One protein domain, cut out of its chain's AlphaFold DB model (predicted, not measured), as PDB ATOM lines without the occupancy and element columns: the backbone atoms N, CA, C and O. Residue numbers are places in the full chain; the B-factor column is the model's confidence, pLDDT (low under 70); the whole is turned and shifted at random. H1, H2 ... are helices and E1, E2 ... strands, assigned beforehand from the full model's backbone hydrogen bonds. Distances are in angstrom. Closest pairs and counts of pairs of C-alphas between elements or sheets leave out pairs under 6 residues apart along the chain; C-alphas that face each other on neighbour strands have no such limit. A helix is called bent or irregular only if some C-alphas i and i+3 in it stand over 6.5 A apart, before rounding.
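What this domain is: This is residues 2 to 79 of the 80 residues of an uncharacterized protein of Schistosoma mattheei (UniProt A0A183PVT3). A small parallel sheet, E1 E2 E3 in that order, has H2 packed along one face; H4 crosses beside H2, and H3 lies beyond it. H1 sticks out at one end with residues 4 to 9, and H5 lies off the sheet, beyond the face opposite to H2. The printed part has 78 residues, of mixed class, in the order H1 E1 H2 E2 H3 H4 E3 H5. It is compact, radius of gyration of the C-alphas 12.9 A, yet flat, spanning 37 by 34 by 18 A.

Where its parts are: Find C-alpha 2 at (14.612, -17.264, 19.976), where H1, residues 2 to 9, begins. Next come E1, 17 to 20; H2, 23 to 32, 11.9 A long; E2, 36 to 40, 13.4 A; H3, 47 to 55, 12.6 A; H4, 57 to 62; and E3, 66 to 68. H5, 72 to 77, ends at C-alpha 77, (-1.099, -17.582, 41.075).

How they stand to each other: Look at N 18 and O 36, 2.8 A, between parallel E1 and E2, and N 39 and O 66, 2.9 A, between parallel E2 and E3. Two right-handed strand-helix-strand units, parallel neighbour strands joined through helices, are E1, H2, E2 and E2, H3 H4, E3. H2 on one face makes two layers, at a height over the sheet of 8.4 A. H2 touches H4, closest C-alphas Ala 28 and Phe 62, 4.9 A, about perpendicular at 88 degrees. H3 only grazes the sheet with residues 47 to 50 and touches H4 only at the corner, closest C-alphas Val 53 and Asp 59, 5.2 A. H5 is only just not on the sheet, with 4 pairs of C-alphas within 10 A. H4 is irregular, C-alphas 58 and 61 being 7.8 A apart. In H1, H3 and H5 every O i to N i+4 pair is within hydrogen-bond range; H2 has 4 of 6, H4 0 of 2 but 2 of 3 O i to N i+3 pairs.

The domain as a whole: The C-alphas farthest apart, Tyr 8 and Thr 48, are 37.3 A apart. The printed part has no cut, no link is long, and no printed residue is under 70 in pLDDT.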
ATOM      1  N   PHE A   2      14.778 -16.450  18.767       88.00
ATOM      2  CA  PHE A   2      14.612 -17.264  19.976       88.00
ATOM      3  C   PHE A   2      15.654 -18.391  20.077       88.00
ATOM      4  O   PHE A   2      16.202 -18.623  21.145       88.00
ATOM      5  N   ASP A   3      16.045 -18.984  18.944       87.94
ATOM      6  CA  ASP A   3      17.087 -20.025  18.879       87.94
ATOM      7  C   ASP A   3      18.425 -19.573  19.485       87.94
ATOM      8  O   ASP A   3      19.155 -20.370  20.063       87.94
ATOM      9  N   LEU A   4      18.733 -18.273  19.390       91.56
ATOM     10  CA  LEU A   4      19.929 -17.691  19.991       91.56
ATOM     11  C   LEU A   4      19.815 -17.672  21.522       91.56
ATOM     12  O   LEU A   4      20.765 -18.013  22.215       91.56
ATOM     13  N   LEU A   5      18.639 -17.320  22.053       91.81
ATOM     14  CA  LEU A   5      18.370 -17.365  23.491       91.81
ATOM     15  C   LEU A   5      18.455 -18.801  24.017       91.81
ATOM     16  O   LEU A   5      19.083 -19.021  25.046       91.81
ATOM     17  N   CYS A   6      17.916 -19.783  23.290       89.25
ATOM     18  CA  CYS A   6      18.070 -21.196  23.648       89.25
ATOM     19  C   CYS A   6      19.545 -21.612  23.742       89.25
ATOM     20  O   CYS A   6      19.914 -22.310  24.679       89.25
ATOM     21  N   GLN A   7      20.396 -21.152  22.819       88.62
ATOM     22  CA  GLN A   7      21.828 -21.475  22.824       88.62
ATOM     23  C   GLN A   7      22.584 -20.878  24.018       88.62
ATOM     24  O   GLN A   7      23.476 -21.532  24.552       88.62
ATOM     25  N   TYR A   8      22.259 -19.650  24.428       93.38
ATOM     26  CA  TYR A   8      22.978 -18.966  25.512       93.38
ATOM     27  C   TYR A   8      22.390 -19.208  26.902       93.38
ATOM     28  O   TYR A   8      23.104 -19.055  27.893       93.38
ATOM     29  N   CYS A   9      21.103 -19.541  26.987       90.19
ATOM     30  CA  CYS A   9      20.369 -19.602  28.249       90.19
ATOM     31  C   CYS A   9      19.807 -20.993  28.574       90.19
ATOM     32  O   CYS A   9      19.102 -21.109  29.570       90.19
ATOM     33  N   ASP A  10      20.101 -22.016  27.761       90.38
ATOM     34  CA  ASP A  10      19.630 -23.402  27.939       90.38
ATOM     35  C   ASP A  10      18.109 -23.490  28.187       90.38
ATOM     36  O   ASP A  10      17.621 -24.059  29.163       90.38
ATOM     37  N   LEU A  11      17.340 -22.830  27.314       93.06
ATOM     38  CA  LEU A  11      15.884 -22.739  27.420       93.06
ATOM     39  C   LEU A  11      15.198 -23.851  26.621       93.06
ATOM     40  O   LEU A  11      15.380 -23.954  25.407       93.06
ATOM     41  N   ASP A  12      14.331 -24.612  27.288       93.56
ATOM     42  CA  ASP A  12      13.385 -25.539  26.661       93.56
ATOM     43  C   ASP A  12      12.095 -24.777  26.286       93.56
ATOM     44  O   ASP A  12      11.382 -24.327  27.194       93.56
ATOM     45  N   PRO A  13      11.754 -24.629  24.986       93.69
ATOM     46  CA  PRO A  13      10.558 -23.901  24.563       93.69
ATOM     47  C   PRO A  13       9.275 -24.447  25.202       93.69
ATOM     48  O   PRO A  13       8.403 -23.678  25.601       93.69
ATOM     49  N   SER A  14       9.188 -25.768  25.394       94.19
ATOM     50  CA  SER A  14       8.005 -26.418  25.973       94.19
ATOM     51  C   SER A  14       7.792 -26.094  27.456       94.19
ATOM     52  O   SER A  14       6.689 -26.254  27.973       94.19
ATOM     53  N   LYS A  15       8.842 -25.616  28.137       94.88
ATOM     54  CA  LYS A  15       8.820 -25.179  29.540       94.88
ATOM     55  C   LYS A  15       8.945 -23.661  29.690       94.88
ATOM     56  O   LYS A  15       9.066 -23.168  30.809       94.88
ATOM     57  N   THR A  16       8.928 -22.920  28.583       96.06
ATOM     58  CA  THR A  16       9.132 -21.468  28.565       96.06
ATOM     59  C   THR A  16       7.829 -20.749  28.223       96.06
ATOM     60  O   THR A  16       7.056 -21.187  27.367       96.06
ATOM     61  N   ILE A  17       7.583 -19.625  28.898       96.94
ATOM     62  CA  ILE A  17       6.391 -18.795  28.712       96.94
ATOM     63  C   ILE A  17       6.782 -17.396  28.227       96.94
ATOM     64  O   ILE A  17       7.631 -16.737  28.822       96.94
ATOM     65  N   MET A  18       6.169 -16.949  27.134       97.81
ATOM     66  CA  MET A  18       6.260 -15.584  26.629       97.81
ATOM     67  C   MET A  18       5.134 -14.752  27.241       97.81
ATOM     68  O   MET A  18       3.956 -15.073  27.066       97.81
ATOM     69  N   VAL A  19       5.498 -13.686  27.950       98.19
ATOM     70  CA  VAL A  19       4.560 -12.738  28.563       98.19
ATOM     71  C   VAL A  19       4.707 -11.397  27.856       98.19
ATOM     72  O   VAL A  19       5.819 -10.884  27.759       98.19
ATOM     73  N   GLY A  20       3.603 -10.827  27.377       98.25
ATOM     74  CA  GLY A  20       3.615  -9.533  26.693       98.25
ATOM     75  C   GLY A  20       2.229  -8.916  26.576       98.25
ATOM     76  O   GLY A  20       1.234  -9.525  26.966       98.25
ATOM     77  N   ASP A  21       2.160  -7.691  26.073       98.31
ATOM     78  CA  ASP A  21       0.929  -6.902  25.986       98.31
ATOM     79  C   ASP A  21       0.420  -6.734  24.552       98.31
ATOM     80  O   ASP A  21      -0.634  -6.130  24.351       98.31
ATOM     81  N   ASN A  22       1.122  -7.255  23.541       98.25
ATOM     82  CA  ASN A  22       0.735  -7.122  22.140       98.25
ATOM     83  C   ASN A  22       0.625  -8.482  21.429       98.25
ATOM     84  O   ASN A  22       1.586  -9.245  21.312       98.25
ATOM     85  N   LEU A  23      -0.569  -8.766  20.895       98.25
ATOM     86  CA  LEU A  23      -0.874 -10.028  20.212       98.25
ATOM     87  C   LEU A  23      -0.019 -10.268  18.961       98.25
ATOM     88  O   LEU A  23       0.412 -11.390  18.698       98.25
ATOM     89  N   TYR A  24       0.245  -9.218  18.187       97.81
ATOM     90  CA  TYR A  24       0.907  -9.335  16.886       97.81
ATOM     91  C   TYR A  24       2.432  -9.397  16.989       97.81
ATOM     92  O   TYR A  24       3.097  -9.729  16.007       97.81
ATOM     93  N   THR A  25       2.990  -9.095  18.164       97.31
ATOM     94  CA  THR A  25       4.429  -9.170  18.427       97.31
ATOM     95  C   THR A  25       4.741 -10.276  19.418       97.31
ATOM     96  O   THR A  25       5.333 -11.276  19.027       97.31
ATOM     97  N   ASP A  26       4.312 -10.145  20.671       98.12
ATOM     98  CA  ASP A  26       4.751 -11.017  21.760       98.12
ATOM     99  C   ASP A  26       4.101 -12.391  21.653       98.12
ATOM    100  O   ASP A  26       4.778 -13.418  21.672       98.12
ATOM    101  N   ILE A  27       2.780 -12.414  21.473       98.38
ATOM    102  CA  ILE A  27       2.015 -13.660  21.379       98.38
ATOM    103  C   ILE A  27       2.327 -14.379  20.067       98.38
ATOM    104  O   ILE A  27       2.623 -15.573  20.084       98.38
ATOM    105  N   ALA A  28       2.373 -13.642  18.952       98.12
ATOM    106  CA  ALA A  28       2.814 -14.173  17.666       98.12
ATOM    107  C   ALA A  28       4.214 -14.795  17.745       98.12
ATOM    108  O   ALA A  28       4.447 -15.881  17.212       98.12
ATOM    109  N   PHE A  29       5.153 -14.123  18.419       98.12
ATOM    110  CA  PHE A  29       6.501 -14.634  18.637       98.12
ATOM    111  C   PHE A  29       6.477 -15.909  19.483       98.12
ATOM    112  O   PHE A  29       7.058 -16.916  19.079       98.12
ATOM    113  N   GLY A  30       5.766 -15.884  20.611       97.88
ATOM    114  CA  GLY A  30       5.599 -17.028  21.501       97.88
ATOM    115  C   GLY A  30       5.090 -18.268  20.770       97.88
ATOM    116  O   GLY A  30       5.757 -19.302  20.742       97.88
ATOM    117  N   ASN A  31       3.953 -18.126  20.095       97.56
ATOM    118  CA  ASN A  31       3.312 -19.208  19.355       97.56
ATOM    119  C   ASN A  31       4.192 -19.713  18.201       97.56
ATOM    120  O   ASN A  31       4.337 -20.922  18.023       97.56
ATOM    121  N   LYS A  32       4.854 -18.812  17.458       97.25
ATOM    122  CA  LYS A  32       5.764 -19.177  16.359       97.25
ATOM    123  C   LYS A  32       6.921 -20.073  16.811       97.25
ATOM    124  O   LYS A  32       7.357 -20.922  16.038       97.25
ATOM    125  N   PHE A  33       7.430 -19.869  18.024       96.31
ATOM    126  CA  PHE A  33       8.541 -20.646  18.583       96.31
ATOM    127  C   PHE A  33       8.086 -21.770  19.532       96.31
ATOM    128  O   PHE A  33       8.924 -22.391  20.181       96.31
ATOM    129  N   GLY A  34       6.783 -22.067  19.594       95.81
ATOM    130  CA  GLY A  34       6.245 -23.177  20.389       95.81
ATOM    131  C   GLY A  34       6.261 -22.940  21.902       95.81
ATOM    132  O   GLY A  34       6.266 -23.898  22.671       95.81
ATOM    133  N   LEU A  35       6.285 -21.676  22.323       97.50
ATOM    134  CA  LEU A  35       6.254 -21.265  23.724       97.50
ATOM    135  C   LEU A  35       4.818 -21.278  24.255       97.50
ATOM    136  O   LEU A  35       3.850 -21.151  23.501       97.50
ATOM    137  N   HIS A  36       4.653 -21.358  25.573       97.81
ATOM    138  CA  HIS A  36       3.396 -20.926  26.183       97.81
ATOM    139  C   HIS A  36       3.272 -19.402  26.097       97.81
ATOM    140  O   HIS A  36       4.275 -18.697  26.115       97.81
ATOM    141  N   THR A  37       2.049 -18.878  26.010       98.38
ATOM    142  CA  THR A  37       1.812 -17.440  25.829       98.38
ATOM    143  C   THR A  37       0.842 -16.886  26.863       98.38
ATOM    144  O   THR A  37      -0.196 -17.484  27.150       98.38
ATOM    145  N   VAL A  38       1.177 -15.721  27.415       98.38
ATOM    146  CA  VAL A  38       0.326 -14.952  28.328       98.38
ATOM    147  C   VAL A  38       0.235 -13.528  27.805       98.38
ATOM    148  O   VAL A  38       1.249 -12.837  27.716       98.38
ATOM    149  N   CYS A  39      -0.980 -13.081  27.491       98.50
ATOM    150  CA  CYS A  39      -1.234 -11.672  27.210       98.50
ATOM    151  C   CYS A  39      -1.631 -10.953  28.500       98.50
ATOM    152  O   CYS A  39      -2.579 -11.370  29.167       98.50
ATOM    153  N   VAL A  40      -0.950  -9.860  28.835       98.38
ATOM    154  CA  VAL A  40      -1.374  -8.946  29.907       98.38
ATOM    155  C   VAL A  40      -2.119  -7.750  29.317       98.38
ATOM    156  O   VAL A  40      -1.765  -7.263  28.245       98.38
ATOM    157  N   LEU A  41      -3.153  -7.265  30.006       97.94
ATOM    158  CA  LEU A  41      -4.021  -6.179  29.521       97.94
ATOM    159  C   LEU A  41      -3.616  -4.785  30.033       97.94
ATOM    160  O   LEU A  41      -4.420  -3.855  30.039       97.94
ATOM    161  N   THR A  42      -2.363  -4.619  30.461       97.44
ATOM    162  CA  THR A  42      -1.822  -3.336  30.943       97.44
ATOM    163  C   THR A  42      -1.283  -2.425  29.837       97.44
ATOM    164  O   THR A  42      -0.833  -1.323  30.142       97.44
ATOM    165  N   GLY A  43      -1.261  -2.885  28.584       95.75
ATOM    166  CA  GLY A  43      -0.592  -2.202  27.474       95.75
ATOM    167  C   GLY A  43      -1.460  -2.064  26.223       95.75
ATOM    168  O   GLY A  43      -2.569  -1.537  26.289       95.75
ATOM    169  N   VAL A  44      -0.931  -2.482  25.071       96.62
ATOM    170  CA  VAL A  44      -1.532  -2.252  23.743       96.62
ATOM    171  C   VAL A  44      -2.821  -3.052  23.527       96.62
ATOM    172  O   VAL A  44      -3.766  -2.555  22.909       96.62
ATOM    173  N   THR A  45      -2.868  -4.295  24.002       97.12
ATOM    174  CA  THR A  45      -4.011  -5.194  23.795       97.12
ATOM    175  C   THR A  45      -5.120  -4.951  24.814       97.12
ATOM    176  O   THR A  45      -4.874  -4.654  25.979       97.12
ATOM    177  N   ASN A  46      -6.367  -5.150  24.382       96.81
ATOM    178  CA  ASN A  46      -7.551  -5.161  25.238       96.81
ATOM    179  C   ASN A  46      -8.399  -6.423  25.001       96.81
ATOM    180  O   ASN A  46      -8.187  -7.159  24.035       96.81
ATOM    181  N   GLN A  47      -9.390  -6.643  25.870       97.12
ATOM    182  CA  GLN A  47     -10.242  -7.834  25.820       97.12
ATOM    183  C   GLN A  47     -10.976  -7.989  24.479       97.12
ATOM    184  O   GLN A  47     -11.016  -9.080  23.928       97.12
ATOM    185  N   THR A  48     -11.483  -6.899  23.897       97.06
ATOM    186  CA  THR A  48     -12.191  -6.948  22.609       97.06
ATOM    187  C   THR A  48     -11.304  -7.470  21.479       97.06
ATOM    188  O   THR A  48     -11.766  -8.224  20.622       97.06
ATOM    189  N   LEU A  49     -10.025  -7.088  21.463       96.50
ATOM    190  CA  LEU A  49      -9.077  -7.574  20.465       96.50
ATOM    191  C   LEU A  49      -8.738  -9.057  20.678       96.50
ATOM    192  O   LEU A  49      -8.663  -9.804  19.703       96.50
ATOM    193  N   VAL A  50      -8.590  -9.486  21.934       97.38
ATOM    194  CA  VAL A  50      -8.407 -10.902  22.296       97.38
ATOM    195  C   VAL A  50      -9.589 -11.742  21.809       97.38
ATOM    196  O   VAL A  50      -9.399 -12.767  21.156       97.38
ATOM    197  N   ASP A  51     -10.814 -11.295  22.078       97.00
ATOM    198  CA  ASP A  51     -12.024 -12.016  21.681       97.00
ATOM    199  C   ASP A  51     -12.116 -12.140  20.155       97.00
ATOM    200  O   ASP A  51     -12.459 -13.202  19.631       97.00
ATOM    201  N   LYS A  52     -11.730 -11.080  19.431       96.25
ATOM    202  CA  LYS A  52     -11.684 -11.074  17.967       96.25
ATOM    203  C   LYS A  52     -10.744 -12.151  17.418       96.25
ATOM    204  O   LYS A  52     -11.186 -12.959  16.602       96.25
ATOM    205  N   VAL A  53      -9.485 -12.196  17.870       96.44
ATOM    206  CA  VAL A  53      -8.511 -13.182  17.357       96.44
ATOM    207  C   VAL A  53      -8.893 -14.617  17.725       96.44
ATOM    208  O   VAL A  53      -8.605 -15.554  16.982       96.44
ATOM    209  N   ASN A  54      -9.600 -14.810  18.842       94.69
ATOM    210  CA  ASN A  54     -10.078 -16.125  19.268       94.69
ATOM    211  C   ASN A  54     -11.231 -16.664  18.405       94.69
ATOM    212  O   ASN A  54     -11.432 -17.878  18.362       94.69
ATOM    213  N   CYS A  55     -11.959 -15.801  17.691       93.62
ATOM    214  CA  CYS A  55     -13.084 -16.210  16.845       93.62
ATOM    215  C   CYS A  55     -12.683 -16.573  15.405       93.62
ATOM    216  O   CYS A  55     -13.404 -17.336  14.763       93.62
ATOM    217  N   SER A  56     -11.552 -16.068  14.896       92.00
ATOM    218  CA  SER A  56     -11.136 -16.256  13.494       92.00
ATOM    219  C   SER A  56     -10.046 -17.313  13.342       92.00
ATOM    220  O   SER A  56      -8.975 -17.132  13.925       92.00
ATOM    221  N   PRO A  57     -10.262 -18.420  12.603       92.38
ATOM    222  CA  PRO A  57      -9.246 -19.457  12.393       92.38
ATOM    223  C   PRO A  57      -7.924 -18.923  11.825       92.38
ATOM    224  O   PRO A  57      -6.860 -19.400  12.203       92.38
ATOM    225  N   GLU A  58      -7.977 -17.904  10.967       95.62
ATOM    226  CA  GLU A  58      -6.797 -17.255  10.385       95.62
ATOM    227  C   GLU A  58      -5.899 -16.544  11.409       95.62
ATOM    228  O   GLU A  58      -4.719 -16.325  11.139       95.62
ATOM    229  N   ASP A  59      -6.428 -16.229  12.594       96.50
ATOM    230  CA  ASP A  59      -5.715 -15.514  13.650       96.50
ATOM    231  C   ASP A  59      -5.077 -16.453  14.688       96.50
ATOM    232  O   ASP A  59      -4.616 -15.988  15.730       96.50
ATOM    233  N   GLU A  60      -5.014 -17.767  14.431       96.50
ATOM    234  CA  GLU A  60      -4.478 -18.766  15.371       96.50
ATOM    235  C   GLU A  60      -3.099 -18.379  15.935       96.50
ATOM    236  O   GLU A  60      -2.860 -18.504  17.136       96.50
ATOM    237  N   LEU A  61      -2.227 -17.807  15.097       97.88
ATOM    238  CA  LEU A  61      -0.895 -17.356  15.505       97.88
ATOM    239  C   LEU A  61      -0.927 -16.253  16.579       97.88
ATOM    240  O   LEU A  61       0.010 -16.146  17.365       97.88
ATOM    241  N   PHE A  62      -1.986 -15.448  16.640       98.25
ATOM    242  CA  PHE A  62      -2.116 -14.296  17.538       98.25
ATOM    243  C   PHE A  62      -2.887 -14.610  18.820       98.25
ATOM    244  O   PHE A  62      -3.030 -13.741  19.679       98.25
ATOM    245  N   ARG A  63      -3.395 -15.839  18.963       98.12
ATOM    246  CA  ARG A  63      -4.204 -16.234  20.118       98.12
ATOM    247  C   ARG A  63      -3.321 -16.496  21.334       98.12
ATOM    248  O   ARG A  63      -2.456 -17.375  21.278       98.12
ATOM    249  N   PRO A  64      -3.516 -15.770  22.443       97.88
ATOM    250  CA  PRO A  64      -2.790 -16.057  23.666       97.88
ATOM    251  C   PRO A  64      -3.371 -17.302  24.338       97.88
ATOM    252  O   PRO A  64      -4.588 -17.489  24.372       97.88
ATOM    253  N   LYS A  65      -2.512 -18.144  24.919       97.50
ATOM    254  CA  LYS A  65      -2.959 -19.314  25.689       97.50
ATOM    255  C   LYS A  65      -3.651 -18.906  26.992       97.50
ATOM    256  O   LYS A  65      -4.613 -19.549  27.403       97.50
ATOM    257  N   TYR A  66      -3.168 -17.837  27.622       97.31
ATOM    258  CA  TYR A  66      -3.743 -17.261  28.833       97.31
ATOM    259  C   TYR A  66      -3.816 -15.739  28.732       97.31
ATOM    260  O   TYR A  66      -3.013 -15.108  28.042       97.31
ATOM    261  N   VAL A  67      -4.758 -15.144  29.458       97.88
ATOM    262  CA  VAL A  67      -4.951 -13.693  29.519       97.88
ATOM    263  C   VAL A  67      -5.039 -13.287  30.981       97.88
ATOM    264  O   VAL A  67      -5.814 -13.876  31.733       97.88
ATOM    265  N   LEU A  68      -4.238 -12.302  31.379       97.94
ATOM    266  CA  LEU A  68      -4.193 -11.764  32.740       97.94
ATOM    267  C   LEU A  68      -4.419 -10.252  32.710       97.94
ATOM    268  O   LEU A  68      -4.149  -9.594  31.704       97.94
ATOM    269  N   GLN A  69      -4.892  -9.681  33.818       97.44
ATOM    270  CA  GLN A  69      -5.059  -8.229  33.897       97.44
ATOM    271  C   GLN A  69      -3.699  -7.546  33.986       97.44
ATOM    272  O   GLN A  69      -3.496  -6.515  33.354       97.44
ATOM    273  N   SER A  70      -2.756  -8.139  34.719       97.19
ATOM    274  CA  SER A  70      -1.399  -7.624  34.894       97.19
ATOM    275  C   SER A  70      -0.390  -8.745  35.130       97.19
ATOM    276  O   SER A  70      -0.738  -9.851  35.536       97.19
ATOM    277  N   VAL A  71       0.897  -8.440  34.952       96.62
ATOM    278  CA  VAL A  71       2.000  -9.339  35.329       96.62
ATOM    279  C   VAL A  71       1.978  -9.685  36.826       96.62
ATOM    280  O   VAL A  71       2.410 -10.768  37.214       96.62
ATOM    281  N   THR A  72       1.424  -8.809  37.674       96.56
ATOM    282  CA  THR A  72       1.268  -9.064  39.117       96.56
ATOM    283  C   THR A  72       0.405 -10.296  39.394       96.56
ATOM    284  O   THR A  72       0.648 -10.993  40.378       96.56
ATOM    285  N   ASP A  73      -0.547 -10.616  38.516       95.88
ATOM    286  CA  ASP A  73      -1.427 -11.776  38.682       95.88
ATOM    287  C   ASP A  73      -0.640 -13.092  38.651       95.88
ATOM    288  O   ASP A  73      -1.004 -14.041  39.339       95.88
ATOM    289  N   ILE A  74       0.505 -13.128  37.958       94.62
ATOM    290  CA  ILE A  74       1.412 -14.284  37.958       94.62
ATOM    291  C   ILE A  74       1.924 -14.559  39.376       94.62
ATOM    292  O   ILE A  74       1.947 -15.704  39.819       94.62
ATOM    293  N   LEU A  75       2.300 -13.513  40.119       93.56
ATOM    294  CA  LEU A  75       2.769 -13.663  41.500       93.56
ATOM    295  C   LEU A  75       1.659 -14.132  42.436       93.56
ATOM    296  O   LEU A  75       1.958 -14.785  43.431       93.56
ATOM    297  N   ASN A  76       0.407 -13.776  42.151       93.56
ATOM    298  CA  ASN A  76      -0.733 -14.225  42.942       93.56
ATOM    299  C   ASN A  76      -0.991 -15.717  42.708       93.56
ATOM    300  O   ASN A  76      -1.140 -16.449  43.677       93.56
ATOM    301  N   ILE A  77      -0.927 -16.169  41.451       93.00
ATOM    302  CA  ILE A  77      -1.099 -17.582  41.075       93.00
ATOM    303  C   ILE A  77       0.006 -18.467  41.672       93.00
ATOM    304  O   ILE A  77      -0.266 -19.567  42.126       93.00
ATOM    305  N   LEU A  78       1.260 -18.002  41.695       90.00
ATOM    306  CA  LEU A  78       2.392 -18.789  42.214       90.00
ATOM    307  C   LEU A  78       2.428 -18.922  43.744       90.00
ATOM    308  O   LEU A  78       3.242 -19.682  44.267       90.00
ATOM    309  N   LYS A  79       1.641 -18.119  44.464       84.56
ATOM    310  CA  LYS A  79       1.569 -18.153  45.933       84.56
ATOM    311  C   LYS A  79       0.498 -19.110  46.457       84.56
ATOM    312  O   LYS A  79       0.436 -19.299  47.671       84.56
TER     313      LYS A  79